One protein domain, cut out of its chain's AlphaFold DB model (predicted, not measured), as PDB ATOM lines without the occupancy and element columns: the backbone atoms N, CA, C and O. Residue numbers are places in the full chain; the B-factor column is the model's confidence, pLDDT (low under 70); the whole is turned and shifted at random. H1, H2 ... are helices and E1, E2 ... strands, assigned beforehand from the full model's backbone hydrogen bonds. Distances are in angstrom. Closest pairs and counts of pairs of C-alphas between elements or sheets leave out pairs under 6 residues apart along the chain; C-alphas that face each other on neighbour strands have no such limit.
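This is residues 100 to 274 of the 489 residues of an uncharacterized protein of Demequina mangrovi (UniProt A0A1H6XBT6). Two strongly twisted five-strand sheets lie partly face to face as a loose sandwich, their strands crossed at 79 degrees. H2 packs on one face of the sheet E2, E1, E11, E10, E7; the short H1 is on its opposite face, and a small pair, E6 with E8, sits by the end of E10. The 175 printed residues run H1, E1 to E7, H2, E8 to E12; the first sheet is antiparallel in the order E2, E1, E11, E10, E7, the second, E3, E4, E5, E9, E12, branched and mixed. The class is mostly strand, with under half of the residues in named elements. The whole is compact, with a radius of gyration of the C-alphas of 15.8 A and spans of 47 by 36 by 32 A.

Find C-alpha 115 at (163.679, 188.110, 167.480); E1 runs from there to 121, 19.4 A. In the same sheet look for E2, residues 127 to 133, E11, 254 to 260, 19.0 A, E10, 239 to 244, and E7, 178 to 181. The second sheet holds E5, 156 to 165, 28.2 A, E9, 215 to 223, 25.2 A, E3, 139 to 141, E4, 147 to 151, and E12, 266 to 270, ending at (181.028, 169.136, 187.329). E6 is residues 171 to 173, E8 208 to 210, H1 100 to 104, and H2 188 to 197, 14.3 A.

In the first sheet, look at the hairpin E1 and E2, with N 119 and O 129 at 2.9 A. E1 and E11 have N 118 and O 256 at 2.8 A, the hairpin E10 and E11 N 242 and O 257 at 2.8 A, and E10 and E7 N 179 and O 241 at 2.9 A. H2 is on this sheet; the closest C-alphas of H2 and E2, those of Ala 193 and Cys 128, are 6.7 A apart. H1 is on the opposite face, at a height over the sheet of 8.6 A. In the branched sheet, E3 and E4 lie on one side of E5 and E9 on the other; find N 140 and O 164 at 3.1 A, N 149 and O 158 at 2.8 A, and N 159 and O 220 at 2.8 A. E4 and E12 are parallel, with N 269 and O 148 at 2.8 A. E6 and E8 are antiparallel, with N 171 and O 210 at 2.9 A. Between the sheets, the closest C-alphas of E3 and E11, Leu 139 and Ala 259, are 4.9 A apart. In H1 and H2 every O i to N i+4 pair is within hydrogen-bond range.

The two C-alphas farthest apart, Arg 104 and Gly 272, are 48.3 A apart. The printed part has no cut. The link E9 to E10, residues 224 to 238, is long. Mean pLDDT of the printed part is 87.1; look for values under 70 at residues 184 to 186, 201 to 202, 204 to 205, 261 to 263 and 272 to 274.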
ATOM      1  N   GLU A 100     170.768 190.503 155.333       96.06
ATOM      2  CA  GLU A 100     170.115 191.582 154.591       96.06
ATOM      3  C   GLU A 100     168.605 191.403 154.535       96.06
ATOM      4  O   GLU A 100     167.877 192.388 154.657       96.06
ATOM      5  N   ASP A 101     168.137 190.170 154.348       95.62
ATOM      6  CA  ASP A 101     166.708 189.870 154.301       95.62
ATOM      7  C   ASP A 101     166.064 190.166 155.652       95.62
ATOM      8  O   ASP A 101     165.061 190.878 155.718       95.62
ATOM      9  N   LEU A 102     166.705 189.715 156.732       96.38
ATOM     10  CA  LEU A 102     166.241 189.952 158.096       96.38
ATOM     11  C   LEU A 102     166.239 191.439 158.463       96.38
ATOM     12  O   LEU A 102     165.299 191.937 159.087       96.38
ATOM     13  N   LEU A 103     167.264 192.186 158.048       96.88
ATOM     14  CA  LEU A 103     167.371 193.611 158.356       96.88
ATOM     15  C   LEU A 103     166.315 194.465 157.642       96.88
ATOM     16  O   LEU A 103     165.967 195.526 158.164       96.88
ATOM     17  N   ARG A 104     165.747 194.019 156.510       95.19
ATOM     18  CA  ARG A 104     164.623 194.727 155.857       95.19
ATOM     19  C   ARG A 104     163.365 194.761 156.721       95.19
ATOM     20  O   ARG A 104     162.582 195.701 156.600       95.19
ATOM     21  N   GLU A 105     163.191 193.772 157.592       91.50
ATOM     22  CA  GLU A 105     162.070 193.675 158.532       91.50
ATOM     23  C   GLU A 105     162.436 194.139 159.949       91.50
ATOM     24  O   GLU A 105     161.633 194.011 160.878       91.50
ATOM     25  N   SER A 106     163.650 194.661 160.135       92.94
ATOM     26  CA  SER A 106     164.124 195.066 161.452       92.94
ATOM     27  C   SER A 106     163.536 196.403 161.907       92.94
ATOM     28  O   SER A 106     163.243 197.306 161.120       92.94
ATOM     29  N   THR A 107     163.389 196.543 163.220       91.44
ATOM     30  CA  THR A 107     163.015 197.791 163.882       91.44
ATOM     31  C   THR A 107     163.968 198.071 165.041       91.44
ATOM     32  O   THR A 107     164.635 197.172 165.552       91.44
ATOM     33  N   THR A 108     164.034 199.330 165.472       88.38
ATOM     34  CA  THR A 108     164.825 199.760 166.640       88.38
ATOM     35  C   THR A 108     163.995 199.851 167.921       88.38
ATOM     36  O   THR A 108     164.493 200.310 168.943       88.38
ATOM     37  N   SER A 109     162.711 199.484 167.866       86.94
ATOM     38  CA  SER A 109     161.802 199.543 169.010       86.94
ATOM     39  C   SER A 109     161.449 198.129 169.473       86.94
ATOM     40  O   SER A 109     161.122 197.289 168.636       86.94
ATOM     41  N   PRO A 110     161.472 197.852 170.786       85.50
ATOM     42  CA  PRO A 110     161.199 196.519 171.303       85.50
ATOM     43  C   PRO A 110     159.749 196.091 171.065       85.50
ATOM     44  O   PRO A 110     158.802 196.834 171.343       85.50
ATOM     45  N   HIS A 111     159.577 194.846 170.621       84.06
ATOM     46  CA  HIS A 111     158.288 194.168 170.505       84.06
ATOM     47  C   HIS A 111     158.397 192.760 171.100       84.06
ATOM     48  O   HIS A 111     159.328 192.026 170.789       84.06
ATOM     49  N   ALA A 112     157.436 192.374 171.948       77.88
ATOM     50  CA  ALA A 112     157.526 191.183 172.806       77.88
ATOM     51  C   ALA A 112     157.702 189.842 172.063       77.88
ATOM     52  O   ALA A 112     158.119 188.854 172.662       77.88
ATOM     53  N   ALA A 113     157.363 189.789 170.774       82.81
ATOM     54  CA  ALA A 113     157.467 188.583 169.958       82.81
ATOM     55  C   ALA A 113     158.582 188.640 168.901       82.81
ATOM     56  O   ALA A 113     158.773 187.649 168.202       82.81
ATOM     57  N   ALA A 114     159.284 189.768 168.766       89.81
ATOM     58  CA  ALA A 114     160.340 189.930 167.774       89.81
ATOM     59  C   ALA A 114     161.635 189.245 168.225       89.81
ATOM     60  O   ALA A 114     161.974 189.243 169.410       89.81
ATOM     61  N   GLN A 115     162.368 188.702 167.259       94.31
ATOM     62  CA  GLN A 115     163.679 188.110 167.480       94.31
ATOM     63  C   GLN A 115     164.668 189.212 167.882       94.31
ATOM     64  O   GLN A 115     164.854 190.179 167.140       94.31
ATOM     65  N   ILE A 116     165.300 189.079 169.050       95.06
ATOM     66  CA  ILE A 116     166.356 190.007 169.476       95.06
ATOM     67  C   ILE A 116     167.626 189.688 168.689       95.06
ATOM     68  O   ILE A 116     167.977 188.512 168.531       95.06
ATOM     69  N   ALA A 117     168.298 190.727 168.203       96.69
ATOM     70  CA  ALA A 117     169.539 190.611 167.462       96.69
ATOM     71  C   ALA A 117     170.474 191.806 167.697       96.69
ATOM     72  O   ALA A 117     170.056 192.857 168.186       96.69
ATOM     73  N   TRP A 118     171.735 191.655 167.299       96.81
ATOM     74  CA  TRP A 118     172.742 192.714 167.294       96.81
ATOM     75  C   TRP A 118     173.381 192.823 165.920       96.81
ATOM     76  O   TRP A 118     173.899 191.843 165.386       96.81
ATOM     77  N   LEU A 119     173.356 194.032 165.366       96.56
ATOM     78  CA  LEU A 119     174.098 194.390 164.168       96.56
ATOM     79  C   LEU A 119     175.425 195.017 164.590       96.56
ATOM     80  O   LEU A 119     175.444 196.111 165.154       96.56
ATOM     81  N   CYS A 120     176.521 194.324 164.314       94.94
ATOM     82  CA  CYS A 120     177.859 194.741 164.689       94.94
ATOM     83  C   CYS A 120     178.654 195.243 163.486       94.94
ATOM     84  O   CYS A 120     178.666 194.620 162.424       94.94
ATOM     85  N   GLU A 121     179.378 196.341 163.681       91.25
ATOM     86  CA  GLU A 121     180.385 196.819 162.741       91.25
ATOM     87  C   GLU A 121     181.769 196.251 163.109       91.25
ATOM     88  O   GLU A 121     182.116 196.198 164.290       91.25
ATOM     89  N   PRO A 122     182.593 195.863 162.122       80.81
ATOM     90  CA  PRO A 122     183.894 195.213 162.335       80.81
ATOM     91  C   PRO A 122     185.009 196.193 162.747       80.81
ATOM     92  O   PRO A 122     186.158 195.789 162.926       80.81
ATOM     93  N   ALA A 123     184.714 197.495 162.835       78.44
ATOM     94  CA  ALA A 123     185.686 198.505 163.240       78.44
ATOM     95  C   ALA A 123     186.153 198.262 164.685       78.44
ATOM     96  O   ALA A 123     185.395 197.755 165.496       78.44
ATOM     97  N   ALA A 124     187.392 198.632 165.022       75.88
ATOM     98  CA  ALA A 124     187.893 198.580 166.397       75.88
ATOM     99  C   ALA A 124     187.808 199.980 167.047       75.88
ATOM    100  O   ALA A 124     188.405 200.917 166.504       75.88
ATOM    101  N   PRO A 125     187.136 200.151 168.205       80.62
ATOM    102  CA  PRO A 125     186.419 199.131 168.976       80.62
ATOM    103  C   PRO A 125     185.130 198.682 168.279       80.62
ATOM    104  O   PRO A 125     184.467 199.492 167.628       80.62
ATOM    105  N   ARG A 126     184.799 197.395 168.440       86.06
ATOM    106  CA  ARG A 126     183.595 196.802 167.861       86.06
ATOM    107  C   ARG A 126     182.370 197.503 168.429       86.06
ATOM    108  O   ARG A 126     182.262 197.649 169.642       86.06
ATOM    109  N   ALA A 127     181.468 197.941 167.560       89.00
ATOM    110  CA  ALA A 127     180.230 198.599 167.957       89.00
ATOM    111  C   ALA A 127     179.047 197.756 167.493       89.00
ATOM    112  O   ALA A 127     178.934 197.455 166.305       89.00
ATOM    113  N   CYS A 128     178.173 197.385 168.425       94.00
ATOM    114  CA  CYS A 128     176.986 196.587 168.148       94.00
ATOM    115  C   CYS A 128     175.728 197.375 168.515       94.00
ATOM    116  O   CYS A 128     175.605 197.896 169.620       94.00
ATOM    117  N   ALA A 129     174.782 197.455 167.583       94.75
ATOM    118  CA  ALA A 129     173.473 198.047 167.810       94.75
ATOM    119  C   ALA A 129     172.428 196.940 167.946       94.75
ATOM    120  O   ALA A 129     172.308 196.083 167.068       94.75
ATOM    121  N   GLN A 130     171.658 196.969 169.032       95.06
ATOM    122  CA  GLN A 130     170.530 196.062 169.202       95.06
ATOM    123  C   GLN A 130     169.425 196.398 168.191       95.06
ATOM    124  O   GLN A 130     169.070 197.563 167.995       95.06
ATOM    125  N   VAL A 131     168.872 195.364 167.568       96.44
ATOM    126  CA  VAL A 131     167.752 195.441 166.629       96.44
ATOM    127  C   VAL A 131     166.737 194.338 166.940       96.44
ATOM    128  O   VAL A 131     167.070 193.312 167.534       96.44
ATOM    129  N   TRP A 132     165.487 194.549 166.538       95.81
ATOM    130  CA  TRP A 132     164.404 193.574 166.672       95.81
ATOM    131  C   TRP A 132     163.931 193.160 165.289       95.81
ATOM    132  O   TRP A 132     163.584 194.020 164.482       95.81
ATOM    133  N   ILE A 133     163.922 191.858 165.016       95.06
ATOM    134  CA  ILE A 133     163.667 191.299 163.687       95.06
ATOM    135  C   ILE A 133     162.304 190.610 163.665       95.06
ATOM    136  O   ILE A 133     161.995 189.773 164.518       95.06
ATOM    137  N   GLY A 134     161.495 190.966 162.665       92.12
ATOM    138  CA  GLY A 134     160.208 190.335 162.404       92.12
ATOM    139  C   GLY A 134     159.186 190.521 163.529       92.12
ATOM    140  O   GLY A 134     159.222 191.476 164.305       92.12
ATOM    141  N   GLN A 135     158.217 189.605 163.587       89.38
ATOM    142  CA  GLN A 135     157.133 189.585 164.585       89.38
ATOM    143  C   GLN A 135     157.079 188.265 165.368       89.38
ATOM    144  O   GLN A 135     156.162 188.034 166.161       89.38
ATOM    145  N   THR A 136     158.030 187.368 165.110       88.19
ATOM    146  CA  THR A 136     158.116 186.037 165.706       88.19
ATOM    147  C   THR A 136     159.570 185.661 165.948       88.19
ATOM    148  O   THR A 136     160.446 186.051 165.181       88.19
ATOM    149  N   TRP A 137     159.803 184.845 166.973       90.62
ATOM    150  CA  TRP A 137     161.077 184.164 167.189       90.62
ATOM    151  C   TRP A 137     161.435 183.292 165.988       90.62
ATOM    152  O   TRP A 137     160.553 182.677 165.384       90.62
ATOM    153  N   MET A 138     162.722 183.272 165.656       93.88
ATOM    154  CA  MET A 138     163.266 182.498 164.540       93.88
ATOM    155  C   MET A 138     164.158 181.364 165.025       93.88
ATOM    156  O   MET A 138     164.189 180.311 164.397       93.88
ATOM    157  N   LEU A 139     164.845 181.573 166.150       94.94
ATOM    158  CA  LEU A 139     165.689 180.579 166.794       94.94
ATOM    159  C   LEU A 139     165.196 180.314 168.214       94.94
ATOM    160  O   LEU A 139     164.906 181.246 168.965       94.94
ATOM    161  N   GLU A 140     165.139 179.041 168.581       92.69
ATOM    162  CA  GLU A 140     164.855 178.575 169.939       92.69
ATOM    163  C   GLU A 140     165.962 177.607 170.357       92.69
ATOM    164  O   GLU A 140     166.434 176.831 169.527       92.69
ATOM    165  N   ILE A 141     166.414 177.663 171.612       91.25
ATOM    166  CA  ILE A 141     167.382 176.671 172.098       91.25
ATOM    167  C   ILE A 141     166.691 175.315 172.225       91.25
ATOM    168  O   ILE A 141     165.594 175.222 172.775       91.25
ATOM    169  N   ASP A 142     167.358 174.273 171.738       86.38
ATOM    170  CA  ASP A 142     166.944 172.891 171.922       86.38
ATOM    171  C   ASP A 142     167.478 172.388 173.275       86.38
ATOM    172  O   ASP A 142     168.681 172.132 173.411       86.38
ATOM    173  N   PRO A 143     166.618 172.241 174.302       76.75
ATOM    174  CA  PRO A 143     167.060 171.822 175.625       76.75
ATOM    175  C   PRO A 143     167.599 170.387 175.635       76.75
ATOM    176  O   PRO A 143     168.354 170.049 176.538       76.75
ATOM    177  N   ALA A 144     167.233 169.538 174.666       73.56
ATOM    178  CA  ALA A 144     167.733 168.165 174.596       73.56
ATOM    179  C   ALA A 144     169.179 168.091 174.080       73.56
ATOM    180  O   ALA A 144     169.887 167.135 174.380       73.56
ATOM    181  N   ALA A 145     169.618 169.100 173.328       77.62
ATOM    182  CA  ALA A 145     170.974 169.212 172.794       77.62
ATOM    183  C   ALA A 145     171.861 170.164 173.618       77.62
ATOM    184  O   ALA A 145     172.944 170.543 173.176       77.62
ATOM    185  N   THR A 146     171.391 170.586 174.796       85.50
ATOM    186  CA  THR A 146     172.049 171.611 175.603       85.50
ATOM    187  C   THR A 146     172.506 171.059 176.949       85.50
ATOM    188  O   THR A 146     171.699 170.548 177.723       85.50
ATOM    189  N   ALA A 147     173.786 171.235 177.272       86.94
ATOM    190  CA  ALA A 147     174.356 170.879 178.568       86.94
ATOM    191  C   ALA A 147     175.492 171.833 178.959       86.94
ATOM    192  O   ALA A 147     176.215 172.347 178.110       86.94
ATOM    193  N   VAL A 148     175.678 172.046 180.264       89.88
ATOM    194  CA  VAL A 148     176.792 172.839 180.805       89.88
ATOM    195  C   VAL A 148     177.608 171.964 181.753       89.88
ATOM    196  O   VAL A 148     177.077 171.440 182.734       89.88
ATOM    197  N   ARG A 149     178.903 171.803 181.474       89.19
ATOM    198  CA  ARG A 149     179.866 171.079 182.317       89.19
ATOM    199  C   ARG A 149     180.928 172.041 182.819       89.19
ATOM    200  O   ARG A 149     181.706 172.579 182.047       89.19
ATOM    201  N   VAL A 150     180.964 172.265 184.120       89.81
ATOM    202  CA  VAL A 150     181.890 173.175 184.786       89.81
ATOM    203  C   VAL A 150     183.147 172.427 185.186       89.81
ATOM    204  O   VAL A 150     183.104 171.497 186.000       89.81
ATOM    205  N   SER A 151     184.278 172.903 184.674       88.12
ATOM    206  CA  SER A 151     185.580 172.416 185.073       88.12
ATOM    207  C   SER A 151     186.140 173.156 186.272       88.12
ATOM    208  O   SER A 151     186.578 174.307 186.197       88.12
ATOM    209  N   GLY A 152     186.186 172.446 187.401       79.31
ATOM    210  CA  GLY A 152     186.803 172.948 188.627       79.31
ATOM    211  C   GLY A 152     188.320 173.106 188.500       79.31
ATOM    212  O   GLY A 152     188.921 173.860 189.262       79.31
ATOM    213  N   ALA A 153     188.948 172.411 187.544       83.06
ATOM    214  CA  ALA A 153     190.390 172.466 187.324       83.06
ATOM    215  C   ALA A 153     190.824 173.673 186.479       83.06
ATOM    216  O   ALA A 153     191.870 174.263 186.758       83.06
ATOM    217  N   THR A 154     190.052 174.029 185.449       86.06
ATOM    218  CA  THR A 154     190.420 175.098 184.506       86.06
ATOM    219  C   THR A 154     189.723 176.424 184.794       86.06
ATOM    220  O   THR A 154     190.193 177.457 184.319       86.06
ATOM    221  N   GLY A 155     188.640 176.421 185.581       87.94
ATOM    222  CA  GLY A 155     187.782 177.597 185.714       87.94
ATOM    223  C   GLY A 155     187.090 177.931 184.391       87.94
ATOM    224  O   GLY A 155     186.924 179.098 184.060       87.94
ATOM    225  N   ALA A 156     186.741 176.914 183.606       92.50
ATOM    226  CA  ALA A 156     185.972 177.044 182.374       92.50
ATOM    227  C   ALA A 156     184.732 176.150 182.440       92.50
ATOM    228  O   ALA A 156     184.660 175.235 183.260       92.50
ATOM    229  N   ALA A 157     183.757 176.410 181.581       92.19
ATOM    230  CA  ALA A 157     182.621 175.541 181.345       92.19
ATOM    231  C   ALA A 157     182.635 175.060 179.894       92.19
ATOM    232  O   ALA A 157     182.713 175.865 178.969       92.19
ATOM    233  N   GLU A 158     182.529 173.756 179.683       93.12
ATOM    234  CA  GLU A 158     182.176 173.191 178.389       93.12
ATOM    235  C   GLU A 158     180.658 173.291 178.224       93.12
ATOM    236  O   GLU A 158     179.891 172.777 179.040       93.12
ATOM    237  N   VAL A 159     180.224 173.995 177.186       91.94
ATOM    238  CA  VAL A 159     178.813 174.207 176.880       91.94
ATOM    239  C   VAL A 159     178.486 173.475 175.593       91.94
ATOM    240  O   VAL A 159     178.896 173.902 174.514       91.94
ATOM    241  N   GLU A 160     177.745 172.380 175.713       92.56
ATOM    242  CA  GLU A 160     177.031 171.776 174.593       92.56
ATOM    243  C   GLU A 160     175.795 172.637 174.333       92.56
ATOM    244  O   GLU A 160     175.040 172.956 175.254       92.56
ATOM    245  N   TRP A 161     175.614 173.065 173.092       92.75
ATOM    246  CA  TRP A 161     174.500 173.909 172.690       92.75
ATOM    247  C   TRP A 161     173.775 173.278 171.511       92.75
ATOM    248  O   TRP A 161     174.393 172.669 170.637       92.75
ATOM    249  N   GLY A 162     172.465 173.500 171.450       92.62
ATOM    250  CA  GLY A 162     171.666 173.238 170.262       92.62
ATOM    251  C   GLY A 162     170.624 174.323 170.055       92.62
ATOM    252  O   GLY A 162     170.056 174.837 171.015       92.62
ATOM    253  N   PHE A 163     170.369 174.702 168.808       94.12
ATOM    254  CA  PHE A 163     169.303 175.641 168.470       94.12
ATOM    255  C   PHE A 163     168.528 175.175 167.243       94.12
ATOM    256  O   PHE A 163     169.095 174.686 166.266       94.12
ATOM    257  N   THR A 164     167.212 175.350 167.292       94.56
ATOM    258  CA  THR A 164     166.278 174.985 166.230       94.56
ATOM    259  C   THR A 164     165.824 176.230 165.481       94.56
ATOM    260  O   THR A 164     165.435 177.229 166.092       94.56
ATOM    261  N   ASN A 165     165.811 176.167 164.149       95.88
ATOM    262  CA  ASN A 165     165.137 177.174 163.333       95.88
ATOM    263  C   ASN A 165     163.621 176.946 163.394       95.88
ATOM    264  O   ASN A 165     163.095 176.038 162.757       95.88
ATOM    265  N   VAL A 166     162.908 177.776 164.150       94.06
ATOM    266  CA  VAL A 166     161.445 177.700 164.317       94.06
ATOM    267  C   VAL A 166     160.680 178.585 163.326       94.06
ATOM    268  O   VAL A 166     159.454 178.693 163.410       94.06
ATOM    269  N   SER A 167     161.384 179.234 162.394       93.19
ATOM    270  CA  SER A 167     160.764 179.994 161.307       93.19
ATOM    271  C   SER A 167     160.279 179.081 160.171       93.19
ATOM    272  O   SER A 167     160.602 177.896 160.117       93.19
ATOM    273  N   GLU A 168     159.476 179.626 159.256       93.25
ATOM    274  CA  GLU A 168     158.953 178.881 158.097       93.25
ATOM    275  C   GLU A 168     159.966 178.766 156.943       93.25
ATOM    276  O   GLU A 168     159.792 177.937 156.049       93.25
ATOM    277  N   ALA A 169     161.018 179.589 156.949       94.00
ATOM    278  CA  ALA A 169     162.039 179.631 155.908       94.00
ATOM    279  C   ALA A 169     163.353 179.009 156.398       94.00
ATOM    280  O   ALA A 169     163.634 178.960 157.595       94.00
ATOM    281  N   GLY A 170     164.190 178.556 155.463       96.00
ATOM    282  CA  GLY A 170     165.583 178.252 155.790       96.00
ATOM    283  C   GLY A 170     166.297 179.515 156.276       96.00
ATOM    284  O   GLY A 170     165.991 180.612 155.815       96.00
ATOM    285  N   LEU A 171     167.244 179.364 157.194       96.38
ATOM    286  CA  LEU A 171     168.044 180.459 157.738       96.38
ATOM    287  C   LEU A 171     169.518 180.184 157.457       96.38
ATOM    288  O   LEU A 171     170.004 179.095 157.758       96.38
ATOM    289  N   MET A 172     170.234 181.150 156.890       96.62
ATOM    290  CA  MET A 172     171.681 181.039 156.756       96.62
ATOM    291  C   MET A 172     172.335 181.288 158.119       96.62
ATOM    292  O   MET A 172     172.100 182.322 158.737       96.62
ATOM    293  N   VAL A 173     173.159 180.359 158.596       95.69
ATOM    294  CA  VAL A 173     173.846 180.465 159.890       95.69
ATOM    295  C   VAL A 173     175.320 180.112 159.753       95.69
ATOM    296  O   VAL A 173     175.715 179.377 158.852       95.69
ATOM    297  N   VAL A 174     176.147 180.615 160.663       93.38
ATOM    298  CA  VAL A 174     177.553 180.216 160.787       93.38
ATOM    299  C   VAL A 174     177.698 179.410 162.074       93.38
ATOM    300  O   VAL A 174     178.028 179.957 163.117       93.38
ATOM    301  N   ALA A 175     177.414 178.106 162.006       86.50
ATOM    302  CA  ALA A 175     177.268 177.241 163.185       86.50
ATOM    303  C   ALA A 175     178.487 177.243 164.123       86.50
ATOM    304  O   ALA A 175     178.341 177.218 165.341       86.50
ATOM    305  N   TRP A 176     179.702 177.328 163.579       86.56
ATOM    306  CA  TRP A 176     180.919 177.389 164.393       86.56
ATOM    307  C   TRP A 176     181.095 178.732 165.123       86.56
ATOM    308  O   TRP A 176     181.834 178.804 166.101       86.56
ATOM    309  N   ALA A 177     180.420 179.788 164.664       90.00
ATOM    310  CA  ALA A 177     180.397 181.114 165.267       90.00
ATOM    311  C   ALA A 177     179.145 181.266 166.140       90.00
ATOM    312  O   ALA A 177     178.292 182.123 165.910       90.00
ATOM    313  N   THR A 178     179.049 180.386 167.130       93.06
ATOM    314  CA  THR A 178     177.958 180.332 168.098       93.06
ATOM    315  C   THR A 178     178.518 180.647 169.481       93.06
ATOM    316  O   THR A 178     179.525 180.069 169.883       93.06
ATOM    317  N   LEU A 179     177.901 181.590 170.197       93.75
ATOM    318  CA  LEU A 179     178.386 182.062 171.498       93.75
ATOM    319  C   LEU A 179     177.351 181.772 172.587       93.75
ATOM    320  O   LEU A 179     176.374 182.519 172.706       93.75
ATOM    321  N   PRO A 180     177.534 180.709 173.385       93.25
ATOM    322  CA  PRO A 180     176.687 180.473 174.540       93.25
ATOM    323  C   PRO A 180     176.935 181.518 175.638       93.25
ATOM    324  O   PRO A 180     178.068 181.891 175.941       93.25
ATOM    325  N   LEU A 181     175.848 181.959 176.261       92.31
ATOM    326  CA  LEU A 181     175.775 182.919 177.355       92.31
ATOM    327  C   LEU A 181     175.248 182.176 178.592       92.31
ATOM    328  O   LEU A 181     174.041 182.007 178.751       92.31
ATOM    329  N   ILE A 182     176.164 181.699 179.439       86.56
ATOM    330  CA  ILE A 182     175.866 180.908 180.655       86.56
ATOM    331  C   ILE A 182     175.759 181.740 181.938       86.56
ATOM    332  O   ILE A 182     175.359 181.229 182.977       86.56
ATOM    333  N   GLU A 183     176.111 183.022 181.877       75.94
ATOM    334  CA  GLU A 183     175.941 183.972 182.979       75.94
ATOM    335  C   GLU A 183     175.166 185.198 182.506       75.94
ATOM    336  O   GLU A 183     175.692 186.314 182.562       75.94
ATOM    337  N   PRO A 184     173.936 185.045 181.982       61.84
ATOM    338  CA  PRO A 184     173.148 186.230 181.738       61.84
ATOM    339  C   PRO A 184     172.928 186.925 183.076       61.84
ATOM    340  O   PRO A 184     172.431 186.348 184.045       61.84
ATOM    341  N   THR A 185     173.312 188.196 183.141       62.62
ATOM    342  CA  THR A 185     172.769 189.054 184.186       62.62
ATOM    343  C   THR A 185     171.241 189.094 184.028       62.62
ATOM    344  O   THR A 185     170.679 188.634 183.031       62.62
ATOM    345  N   TRP A 186     170.535 189.688 184.988       61.66
ATOM    346  CA  TRP A 186     169.105 189.986 184.826       61.66
ATOM    347  C   TRP A 186     168.794 190.755 183.523       61.66
ATOM    348  O   TRP A 186     167.646 190.749 183.079       61.66
ATOM    349  N   ASP A 187     169.808 191.371 182.903       80.88
ATOM    350  CA  ASP A 187     169.760 191.935 181.565       80.88
ATOM    351  C   ASP A 187     170.581 191.095 180.557       80.88
ATOM    352  O   ASP A 187     171.786 191.277 180.333       80.88
ATOM    353  N   ILE A 188     169.899 190.161 179.887       83.62
ATOM    354  CA  ILE A 188     170.479 189.378 178.784       83.62
ATOM    355  C   ILE A 188     171.031 190.278 177.668       83.62
ATOM    356  O   ILE A 188     171.978 189.895 176.982       83.62
ATOM    357  N   THR A 189     170.475 191.482 177.491       85.62
ATOM    358  CA  THR A 189     170.872 192.372 176.400       85.62
ATOM    359  C   THR A 189     172.216 193.038 176.659       85.62
ATOM    360  O   THR A 189     173.042 193.106 175.747       85.62
ATOM    361  N   GLU A 190     172.476 193.430 177.908       85.94
ATOM    362  CA  GLU A 190     173.783 193.929 178.349       85.94
ATOM    363  C   GLU A 190     174.845 192.827 178.245       85.94
ATOM    364  O   GLU A 190     175.931 193.048 177.706       85.94
ATOM    365  N   THR A 191     174.499 191.613 178.681       85.75
ATOM    366  CA  THR A 191     175.407 190.455 178.641       85.75
ATOM    367  C   THR A 191     175.808 190.106 177.203       85.75
ATOM    368  O   THR A 191     176.989 189.917 176.910       85.75
ATOM    369  N   ALA A 192     174.837 190.066 176.286       88.56
ATOM    370  CA  ALA A 192     175.082 189.796 174.874       88.56
ATOM    371  C   ALA A 192     175.940 190.883 174.208       88.56
ATOM    372  O   ALA A 192     176.875 190.561 173.475       88.56
ATOM    373  N   ALA A 193     175.666 192.163 174.489       88.12
ATOM    374  CA  ALA A 193     176.461 193.267 173.960       88.12
ATOM    375  C   ALA A 193     177.929 193.171 174.414       88.12
ATOM    376  O   ALA A 193     178.830 193.230 173.578       88.12
ATOM    377  N   ALA A 194     178.168 192.928 175.707       87.81
ATOM    378  CA  ALA A 194     179.514 192.777 176.256       87.81
ATOM    379  C   ALA A 194     180.270 191.574 175.660       87.81
ATOM    380  O   ALA A 194     181.459 191.682 175.346       87.81
ATOM    381  N   ALA A 195     179.588 190.439 175.460       88.12
ATOM    382  CA  ALA A 195     180.178 189.256 174.831       88.12
ATOM    383  C   ALA A 195     180.621 189.532 173.384       88.12
ATOM    384  O   ALA A 195     181.705 189.115 172.973       88.12
ATOM    385  N   LEU A 196     179.810 190.272 172.621       90.06
ATOM    386  CA  LEU A 196     180.120 190.626 171.236       90.06
ATOM    387  C   LEU A 196     181.263 191.643 171.135       90.06
ATOM    388  O   LEU A 196     182.129 191.482 170.276       90.06
ATOM    389  N   GLU A 197     181.308 192.650 172.012       86.31
ATOM    390  CA  GLU A 197     182.378 193.662 172.037       86.31
ATOM    391  C   GLU A 197     183.778 193.054 172.239       86.31
ATOM    392  O   GLU A 197     184.756 193.560 171.685       86.31
ATOM    393  N   GLY A 198     183.878 191.957 172.999       78.88
ATOM    394  CA  GLY A 198     185.134 191.242 173.250       78.88
ATOM    395  C   GLY A 198     185.567 190.279 172.138       78.88
ATOM    396  O   GLY A 198     186.688 189.763 172.179       78.88
ATOM    397  N   LEU A 199     184.707 190.020 171.153       83.00
ATOM    398  CA  LEU A 199     184.945 189.009 170.130       83.00
ATOM    399  C   LEU A 199     185.809 189.559 168.982       83.00
ATOM    400  O   LEU A 199     185.526 190.618 168.419       83.00
ATOM    401  N   GLY A 200     186.844 188.804 168.604       76.94
ATOM    402  CA  GLY A 200     187.626 189.063 167.392       76.94
ATOM    403  C   GLY A 200     186.818 188.852 166.104       76.94
ATOM    404  O   GLY A 200     185.702 188.339 166.136       76.94
ATOM    405  N   PHE A 201     187.397 189.244 164.965       67.25
ATOM    406  CA  PHE A 201     186.782 189.035 163.650       67.25
ATOM    407  C   PHE A 201     186.562 187.544 163.369       67.25
ATOM    408  O   PHE A 201     187.455 186.725 163.599       67.25
ATOM    409  N   VAL A 202     185.385 187.219 162.838       64.62
ATOM    410  CA  VAL A 202     184.943 185.861 162.514       64.62
ATOM    411  C   VAL A 202     184.839 185.742 160.994       64.62
ATOM    412  O   VAL A 202     184.123 186.513 160.368       64.62
ATOM    413  N   ASP A 203     185.561 184.793 160.397       70.19
ATOM    414  CA  ASP A 203     185.522 184.544 158.949       70.19
ATOM    415  C   ASP A 203     184.167 183.937 158.506       70.19
ATOM    416  O   ASP A 203     183.468 183.283 159.277       70.19
ATOM    417  N   ASP A 204     183.787 184.119 157.244       65.31
ATOM    418  CA  ASP A 204     182.518 183.648 156.667       65.31
ATOM    419  C   ASP A 204     182.616 182.280 155.980       65.31
ATOM    420  O   ASP A 204     181.624 181.762 155.466       65.31
ATOM    421  N   GLY A 205     183.795 181.651 155.988       66.81
ATOM    422  CA  GLY A 205     184.110 180.462 155.184       66.81
ATOM    423  C   GLY A 205     183.247 179.203 155.392       66.81
ATOM    424  O   GLY A 205     183.442 178.228 154.666       66.81
ATOM    425  N   HIS A 206     182.301 179.192 156.340       77.06
ATOM    426  CA  HIS A 206     181.505 178.009 156.698       77.06
ATOM    427  C   HIS A 206     180.038 178.317 157.047       77.06
ATOM    428  O   HIS A 206     179.501 177.771 158.011       77.06
ATOM    429  N   ALA A 207     179.383 179.190 156.282       89.50
ATOM    430  CA  ALA A 207     177.936 179.360 156.382       89.50
ATOM    431  C   ALA A 207     177.176 178.109 155.888       89.50
ATOM    432  O   ALA A 207     177.546 177.501 154.880       89.50
ATOM    433  N   THR A 208     176.104 177.736 156.583       93.62
ATOM    434  CA  THR A 208     175.211 176.622 156.239       93.62
ATOM    435  C   THR A 208     173.753 177.072 156.276       93.62
ATOM    436  O   THR A 208     173.386 178.008 156.983       93.62
ATOM    437  N   VAL A 209     172.900 176.402 155.499       96.00
ATOM    438  CA  VAL A 209     171.450 176.629 155.553       96.00
ATOM    439  C   VAL A 209     170.850 175.726 156.623       96.00
ATOM    440  O   VAL A 209     170.794 174.509 156.447       96.00
ATOM    441  N   LEU A 210     170.351 176.327 157.699       96.06
ATOM    442  CA  LEU A 210     169.537 175.652 158.697       96.06
ATOM    443  C   LEU A 210     168.078 175.645 158.230       96.06
ATOM    444  O   LEU A 210     167.394 176.672 158.249       96.06
ATOM    445  N   ALA A 211     167.601 174.491 157.767       96.19
ATOM    446  CA  ALA A 211     166.226 174.325 157.295       96.19
ATOM    447  C   ALA A 211     165.190 174.628 158.397       96.19
ATOM    448  O   ALA A 211     165.472 174.494 159.585       96.19
ATOM    449  N   ALA A 212     163.971 175.004 158.000       94.19
ATOM    450  CA  ALA A 212     162.855 175.163 158.930       94.19
ATOM    451  C   ALA A 212     162.613 173.862 159.721       94.19
ATOM    452  O   ALA A 212     162.511 172.779 159.140       94.19
ATOM    453  N   GLY A 213     162.536 173.971 161.045       91.62
ATOM    454  CA  GLY A 213     162.403 172.859 161.986       91.62
ATOM    455  C   GLY A 213     163.679 172.043 162.228       91.62
ATOM    456  O   GLY A 213     163.633 171.111 163.025       91.62
ATOM    457  N   ALA A 214     164.796 172.353 161.564       94.00
ATOM    458  CA  ALA A 214     166.064 171.669 161.803       94.00
ATOM    459  C   ALA A 214     166.790 172.251 163.024       94.00
ATOM    460  O   ALA A 214     166.715 173.455 163.287       94.00
ATOM    461  N   THR A 215     167.513 171.381 163.733       93.00
ATOM    462  CA  THR A 215     168.379 171.732 164.864       93.00
ATOM    463  C   THR A 215     169.840 171.665 164.434       93.00
ATOM    464  O   THR A 215     170.264 170.670 163.843       93.00
ATOM    465  N   GLU A 216     170.601 172.705 164.764       94.12
ATOM    466  CA  GLU A 216     172.063 172.712 164.723       94.12
ATOM    467  C   GLU A 216     172.596 172.555 166.148       94.12
ATOM    468  O   GLU A 216     172.002 173.090 167.085       94.12
ATOM    469  N   GLN A 217     173.708 171.843 166.321       94.38
ATOM    470  CA  GLN A 217     174.298 171.592 167.636       94.38
ATOM    471  C   GLN A 217     175.825 171.607 167.587       94.38
ATOM    472  O   GLN A 217     176.431 171.305 166.556       94.38
ATOM    473  N   GLY A 218     176.450 171.904 168.718       91.06
ATOM    474  CA  GLY A 218     177.897 171.946 168.849       91.06
ATOM    475  C   GLY A 218     178.338 172.109 170.295       91.06
ATOM    476  O   GLY A 218     177.547 171.965 171.223       91.06
ATOM    477  N   PHE A 219     179.623 172.389 170.483       92.00
ATOM    478  CA  PHE A 219     180.193 172.633 171.802       92.00
ATOM    479  C   PHE A 219     181.089 173.869 171.785       92.00
ATOM    480  O   PHE A 219     181.683 174.227 170.762       92.00
ATOM    481  N   THR A 220     181.188 174.550 172.919       91.56
ATOM    482  CA  THR A 220     182.064 175.708 173.103       91.56
ATOM    483  C   THR A 220     182.581 175.738 174.529       91.56
ATOM    484  O   THR A 220     181.818 175.571 175.475       91.56
ATOM    485  N   GLU A 221     183.881 175.962 174.690       91.75
ATOM    486  CA  GLU A 221     184.475 176.201 176.001       91.75
ATOM    487  C   GLU A 221     184.350 177.689 176.350       91.75
ATOM    488  O   GLU A 221     184.828 178.560 175.618       91.75
ATOM    489  N   VAL A 222     183.688 177.981 177.465       91.69
ATOM    490  CA  VAL A 222     183.481 179.327 177.996       91.69
ATOM    491  C   VAL A 222     184.346 179.496 179.235       91.69
ATOM    492  O   VAL A 222     184.178 178.786 180.222       91.69
ATOM    493  N   ALA A 223     185.270 180.452 179.214       90.06
ATOM    494  CA  ALA A 223     186.042 180.787 180.404       90.06
ATOM    495  C   ALA A 223     185.120 181.392 181.475       90.06
ATOM    496  O   ALA A 223     184.434 182.382 181.216       90.06
ATOM    497  N   LEU A 224     185.131 180.827 182.682       88.94
ATOM    498  CA  LEU A 224     184.407 181.370 183.823       88.94
ATOM    499  C   LEU A 224     185.305 182.384 184.532       88.94
ATOM    500  O   LEU A 224     186.459 182.113 184.871       88.94
ATOM    501  N   GLY A 225     184.786 183.591 184.754       83.94
ATOM    502  CA  GLY A 225     185.504 184.595 185.534       83.94
ATOM    503  C   GLY A 225     185.730 184.121 186.972       83.94
ATOM    504  O   GLY A 225     184.970 183.320 187.508       83.94
ATOM    505  N   SER A 226     186.724 184.679 187.668       83.44
ATOM    506  CA  SER A 226     186.963 184.360 189.089       83.44
ATOM    507  C   SER A 226     185.792 184.728 190.016       83.44
ATOM    508  O   SER A 226     185.788 184.347 191.183       83.44
ATOM    509  N   SER A 227     184.846 185.528 189.521       84.38
ATOM    510  CA  SER A 227     183.604 185.922 190.192       84.38
ATOM    511  C   SER A 227     182.366 185.209 189.641       84.38
ATOM    512  O   SER A 227     181.256 185.637 189.948       84.38
ATOM    513  N   SER A 228     182.547 184.190 188.799       86.31
ATOM    514  CA  SER A 228     181.446 183.438 188.213       86.31
ATOM    515  C   SER A 228     180.619 182.755 189.304       86.31
ATOM    516  O   SER A 228     181.170 182.205 190.261       86.31
ATOM    517  N   ALA A 229     179.295 182.812 189.168       87.75
ATOM    518  CA  ALA A 229     178.372 182.089 190.044       87.75
ATOM    519  C   ALA A 229     178.108 180.658 189.545       87.75
ATOM    520  O   ALA A 229     177.529 179.850 190.272       87.75
ATOM    521  N   VAL A 230     178.534 180.342 188.319       88.38
ATOM    522  CA  VAL A 230     178.323 179.046 187.681       88.38
ATOM    523  C   VAL A 230     179.216 177.997 188.333       88.38
ATOM    524  O   VAL A 230     180.427 177.937 188.134       88.38
ATOM    525  N   THR A 231     178.581 177.146 189.127       88.38
ATOM    526  CA  THR A 231     179.191 175.982 189.776       88.38
ATOM    527  C   THR A 231     178.333 174.741 189.518       88.38
ATOM    528  O   THR A 231     177.160 174.884 189.164       88.38
ATOM    529  N   PRO A 232     178.865 173.515 189.667       85.50
ATOM    530  CA  PRO A 232     178.042 172.309 189.575       85.50
ATOM    531  C   PRO A 232     176.797 172.395 190.478       85.50
ATOM    532  O   PRO A 232     176.893 172.859 191.611       85.50
ATOM    533  N   GLY A 233     175.637 171.996 189.956       76.25
ATOM    534  CA  GLY A 233     174.316 172.134 190.584       76.25
ATOM    535  C   GLY A 233     173.611 173.471 190.311       76.25
ATOM    536  O   GLY A 233     172.427 173.613 190.607       76.25
ATOM    537  N   THR A 234     174.294 174.460 189.721       85.69
ATOM    538  CA  THR A 234     173.683 175.766 189.418       85.69
ATOM    539  C   THR A 234     172.696 175.637 188.260       85.69
ATOM    540  O   THR A 234     173.064 175.170 187.186       85.69
ATOM    541  N   ALA A 235     171.455 176.086 188.456       82.81
ATOM    542  CA  ALA A 235     170.481 176.247 187.380       82.81
ATOM    543  C   ALA A 235     170.835 177.484 186.535       82.81
ATOM    544  O   ALA A 235     170.937 178.589 187.070       82.81
ATOM    545  N   ILE A 236     171.032 177.293 185.232       84.38
ATOM    546  CA  ILE A 236     171.484 178.315 184.285       84.38
ATOM    547  C   ILE A 236     170.395 178.567 183.251       84.38
ATOM    548  O   ILE A 236     169.997 177.659 182.522       84.38
ATOM    549  N   ASP A 237     169.962 179.817 183.127       85.31
ATOM    550  CA  ASP A 237     169.189 180.253 181.969       85.31
ATOM    551  C   ASP A 237     170.151 180.415 180.789       85.31
ATOM    552  O   ASP A 237     170.813 181.440 180.649       85.31
ATOM    553  N   LEU A 238     170.301 179.382 179.957       88.19
ATOM    554  CA  LEU A 238     171.195 179.480 178.807       88.19
ATOM    555  C   LEU A 238     170.566 180.366 177.721       88.19
ATOM    556  O   LEU A 238     169.383 180.273 177.404       88.19
ATOM    557  N   SER A 239     171.376 181.208 177.098       92.38
ATOM    558  CA  SER A 239     171.066 181.824 175.806       92.38
ATOM    559  C   SER A 239     172.249 181.648 174.870       92.38
ATOM    560  O   SER A 239     173.363 181.423 175.323       92.38
ATOM    561  N   THR A 240     172.033 181.769 173.568       93.62
ATOM    562  CA  THR A 240     173.076 181.538 172.571       93.62
ATOM    563  C   THR A 240     172.978 182.582 171.474       93.62
ATOM    564  O   THR A 240     171.916 182.775 170.888       93.62
ATOM    565  N   LEU A 241     174.080 183.266 171.173       96.12
ATOM    566  CA  LEU A 241     174.161 184.155 170.017       96.12
ATOM    567  C   LEU A 241     174.591 183.354 168.792       96.12
ATOM    568  O   LEU A 241     175.643 182.716 168.803       96.12
ATOM    569  N   VAL A 242     173.787 183.418 167.738       96.12
ATOM    570  CA  VAL A 242     174.007 182.710 166.476       96.12
ATOM    571  C   VAL A 242     174.260 183.728 165.377       96.12
ATOM    572  O   VAL A 242     173.433 184.610 165.131       96.12
ATOM    573  N   ARG A 243     175.403 183.615 164.703       95.62
ATOM    574  CA  ARG A 243     175.766 184.512 163.606       95.62
ATOM    575  C   ARG A 243     175.005 184.162 162.326       95.62
ATOM    576  O   ARG A 243     174.997 183.009 161.893       95.62
ATOM    577  N   VAL A 244     174.423 185.181 161.703       96.12
ATOM    578  CA  VAL A 244     173.783 185.130 160.384       96.12
ATOM    579  C   VAL A 244     174.632 185.963 159.425       96.12
ATOM    580  O   VAL A 244     174.842 187.153 159.682       96.12
ATOM    581  N   PRO A 245     175.155 185.370 158.340       94.69
ATOM    582  CA  PRO A 245     176.025 186.082 157.420       94.69
ATOM    583  C   PRO A 245     175.217 186.957 156.457       94.69
ATOM    584  O   PRO A 245     174.037 186.705 156.179       94.69
ATOM    585  N   PHE A 246     175.888 187.974 155.929       94.19
ATOM    586  CA  PHE A 246     175.394 188.756 154.805       94.19
ATOM    587  C   PHE A 246     175.560 187.962 153.499       94.19
ATOM    588  O   PHE A 246     176.491 187.174 153.336       94.19
ATOM    589  N   SER A 247     174.629 188.146 152.569       92.19
ATOM    590  CA  SER A 247     174.658 187.592 151.216       92.19
ATOM    591  C   SER A 247     175.850 188.113 150.403       92.19
ATOM    592  O   SER A 247     176.421 187.375 149.596       92.19
ATOM    593  N   ASP A 248     176.249 189.370 150.629       91.62
ATOM    594  CA  ASP A 248     177.478 189.942 150.087       91.62
ATOM    595  C   ASP A 248     178.658 189.642 151.018       91.62
ATOM    596  O   ASP A 248     178.801 190.256 152.071       91.62
ATOM    597  N   ALA A 249     179.553 188.747 150.598       87.06
ATOM    598  CA  ALA A 249     180.765 188.404 151.346       87.06
ATOM    599  C   ALA A 249     181.755 189.580 151.519       87.06
ATOM    600  O   ALA A 249     182.741 189.449 152.242       87.06
ATOM    601  N   ALA A 250     181.554 190.709 150.826       88.75
ATOM    602  CA  ALA A 250     182.321 191.931 151.058       88.75
ATOM    603  C   ALA A 250     181.742 192.802 152.186       88.75
ATOM    604  O   ALA A 250     182.419 193.732 152.641       88.75
ATOM    605  N   ASP A 251     180.510 192.535 152.630       91.12
ATOM    606  CA  ASP A 251     179.917 193.220 153.767       91.12
ATOM    607  C   ASP A 251     180.528 192.681 155.055       91.12
ATOM    608  O   ASP A 251     180.281 191.562 155.486       91.12
ATOM    609  N   ALA A 252     181.366 193.504 155.670       89.12
ATOM    610  CA  ALA A 252     182.076 193.121 156.875       89.12
ATOM    611  C   ALA A 252     181.233 193.317 158.153       89.12
ATOM    612  O   ALA A 252     181.740 193.108 159.254       89.12
ATOM    613  N   ARG A 253     179.971 193.761 158.039       93.38
ATOM    614  CA  ARG A 253     179.037 193.794 159.170       93.38
ATOM    615  C   ARG A 253     178.643 192.378 159.565       93.38
ATOM    616  O   ARG A 253     178.649 191.455 158.762       93.38
ATOM    617  N   GLU A 254     178.243 192.215 160.816       93.31
ATOM    618  CA  GLU A 254     177.816 190.921 161.341       93.31
ATOM    619  C   GLU A 254     176.463 191.053 162.027       93.31
ATOM    620  O   GLU A 254     176.265 191.965 162.831       93.31
ATOM    621  N   LEU A 255     175.541 190.139 161.732       96.38
ATOM    622  CA  LEU A 255     174.262 190.048 162.423       96.38
ATOM    623  C   LEU A 255     174.275 188.836 163.355       96.38
ATOM    624  O   LEU A 255     174.547 187.719 162.927       96.38
ATOM    625  N   TRP A 256     173.948 189.058 164.622       97.19
ATOM    626  CA  TRP A 256     173.893 188.020 165.648       97.19
ATOM    627  C   TRP A 256     172.476 187.915 166.196       97.19
ATOM    628  O   TRP A 256     171.951 188.900 166.706       97.19
ATOM    629  N   LEU A 257     171.852 186.743 166.096       96.94
ATOM    630  CA  LEU A 257     170.518 186.471 166.632       96.94
ATOM    631  C   LEU A 257     170.615 185.819 168.013       96.94
ATOM    632  O   LEU A 257     171.432 184.926 168.212       96.94
ATOM    633  N   LEU A 258     169.747 186.211 168.948       95.31
ATOM    634  CA  LEU A 258     169.626 185.553 170.252       95.31
ATOM    635  C   LEU A 258     168.722 184.314 170.172       95.31
ATOM    636  O   LEU A 258     167.501 184.446 170.208       95.31
ATOM    637  N   ALA A 259     169.276 183.112 170.134       93.50
ATOM    638  CA  ALA A 259     168.508 181.933 170.515       93.50
ATOM    639  C   ALA A 259     168.348 181.949 172.042       93.50
ATOM    640  O   ALA A 259     169.335 182.018 172.772       93.50
ATOM    641  N   ASN A 260     167.115 181.913 172.539       81.31
ATOM    642  CA  ASN A 260     166.855 181.812 173.973       81.31
ATOM    643  C   ASN A 260     166.211 180.457 174.267       81.31
ATOM    644  O   ASN A 260     165.400 179.976 173.466       81.31
ATOM    645  N   VAL A 261     166.554 179.844 175.402       61.69
ATOM    646  CA  VAL A 261     165.724 178.765 175.932       61.69
ATOM    647  C   VAL A 261     164.392 179.404 176.318       61.69
ATOM    648  O   VAL A 261     164.308 180.556 176.747       61.69
ATOM    649  N   GLY A 262     163.293 178.669 176.191       60.78
ATOM    650  CA  GLY A 262     162.135 178.984 177.021       60.78
ATOM    651  C   GLY A 262     162.516 179.019 178.514       60.78
ATOM    652  O   GLY A 262     163.668 178.923 178.906       60.78
ATOM    653  N   SER A 263     161.534 179.091 179.400       60.66
ATOM    654  CA  SER A 263     161.737 179.120 180.857       60.66
ATOM    655  C   SER A 263     162.275 177.803 181.468       60.66
ATOM    656  O   SER A 263     161.837 177.421 182.548       60.66
ATOM    657  N   THR A 264     163.120 177.047 180.758       73.81
ATOM    658  CA  THR A 264     163.674 175.762 181.206       73.81
ATOM    659  C   THR A 264     165.169 175.932 181.475       73.81
ATOM    660  O   THR A 264     165.952 175.888 180.528       73.81
ATOM    661  N   PRO A 265     165.580 176.153 182.730       81.88
ATOM    662  CA  PRO A 265     166.992 176.278 183.058       81.88
ATOM    663  C   PRO A 265     167.732 174.950 182.842       81.88
ATOM    664  O   PRO A 265     167.160 173.868 182.985       81.88
ATOM    665  N   VAL A 266     169.021 175.044 182.525       82.69
ATOM    666  CA  VAL A 266     169.958 173.926 182.374       82.69
ATOM    667  C   VAL A 266     170.805 173.838 183.636       82.69
ATOM    668  O   VAL A 266     171.433 174.816 184.031       82.69
ATOM    669  N   THR A 267     170.854 172.679 184.285       82.38
ATOM    670  CA  THR A 267     171.693 172.499 185.476       82.38
ATOM    671  C   THR A 267     173.145 172.250 185.071       82.38
ATOM    672  O   THR A 267     173.440 171.294 184.353       82.38
ATOM    673  N   ALA A 268     174.068 173.085 185.551       86.12
ATOM    674  CA  ALA A 268     175.501 172.859 185.403       86.12
ATOM    675  C   ALA A 268     175.940 171.580 186.127       86.12
ATOM    676  O   ALA A 268     175.606 171.358 187.285       86.12
ATOM    677  N   SER A 269     176.754 170.763 185.472       83.06
ATOM    678  CA  SER A 269     177.390 169.567 186.043       83.06
ATOM    679  C   SER A 269     178.884 169.820 186.292       83.06
ATOM    680  O   SER A 269     179.408 170.823 185.824       83.06
ATOM    681  N   GLY A 270     179.582 168.984 187.068       81.94
ATOM    682  CA  GLY A 270     181.028 169.136 187.329       81.94
ATOM    683  C   GLY A 270     181.896 168.105 186.606       81.94
ATOM    684  O   GLY A 270     181.387 167.068 186.207       81.94
ATOM    685  N   ASP A 271     183.217 168.320 186.532       70.75
ATOM    686  CA  ASP A 271     184.198 167.379 185.929       70.75
ATOM    687  C   ASP A 271     184.138 165.935 186.468       70.75
ATOM    688  O   ASP A 271     184.514 164.986 185.782       70.75
ATOM    689  N   GLY A 272     183.703 165.755 187.722       51.84
ATOM    690  CA  GLY A 272     183.508 164.436 188.345       51.84
ATOM    691  C   GLY A 272     182.222 163.736 187.898       51.84
ATOM    692  O   GLY A 272     182.154 162.512 187.920       51.84
ATOM    693  N   ALA A 273     181.258 164.519 187.416       50.25
ATOM    694  CA  ALA A 273     180.189 164.080 186.537       50.25
ATOM    695  C   ALA A 273     180.648 164.236 185.081       50.25
ATOM    696  O   ALA A 273     179.882 164.673 184.219       50.25
ATOM    697  N   ALA A 274     181.901 163.840 184.787       44.19
ATOM    698  CA  ALA A 274     182.221 163.294 183.476       44.19
ATOM    699  C   ALA A 274     180.995 162.505 183.041       44.19
ATOM    700  O   ALA A 274     180.450 161.781 183.876       44.19
TER     701      ALA A 274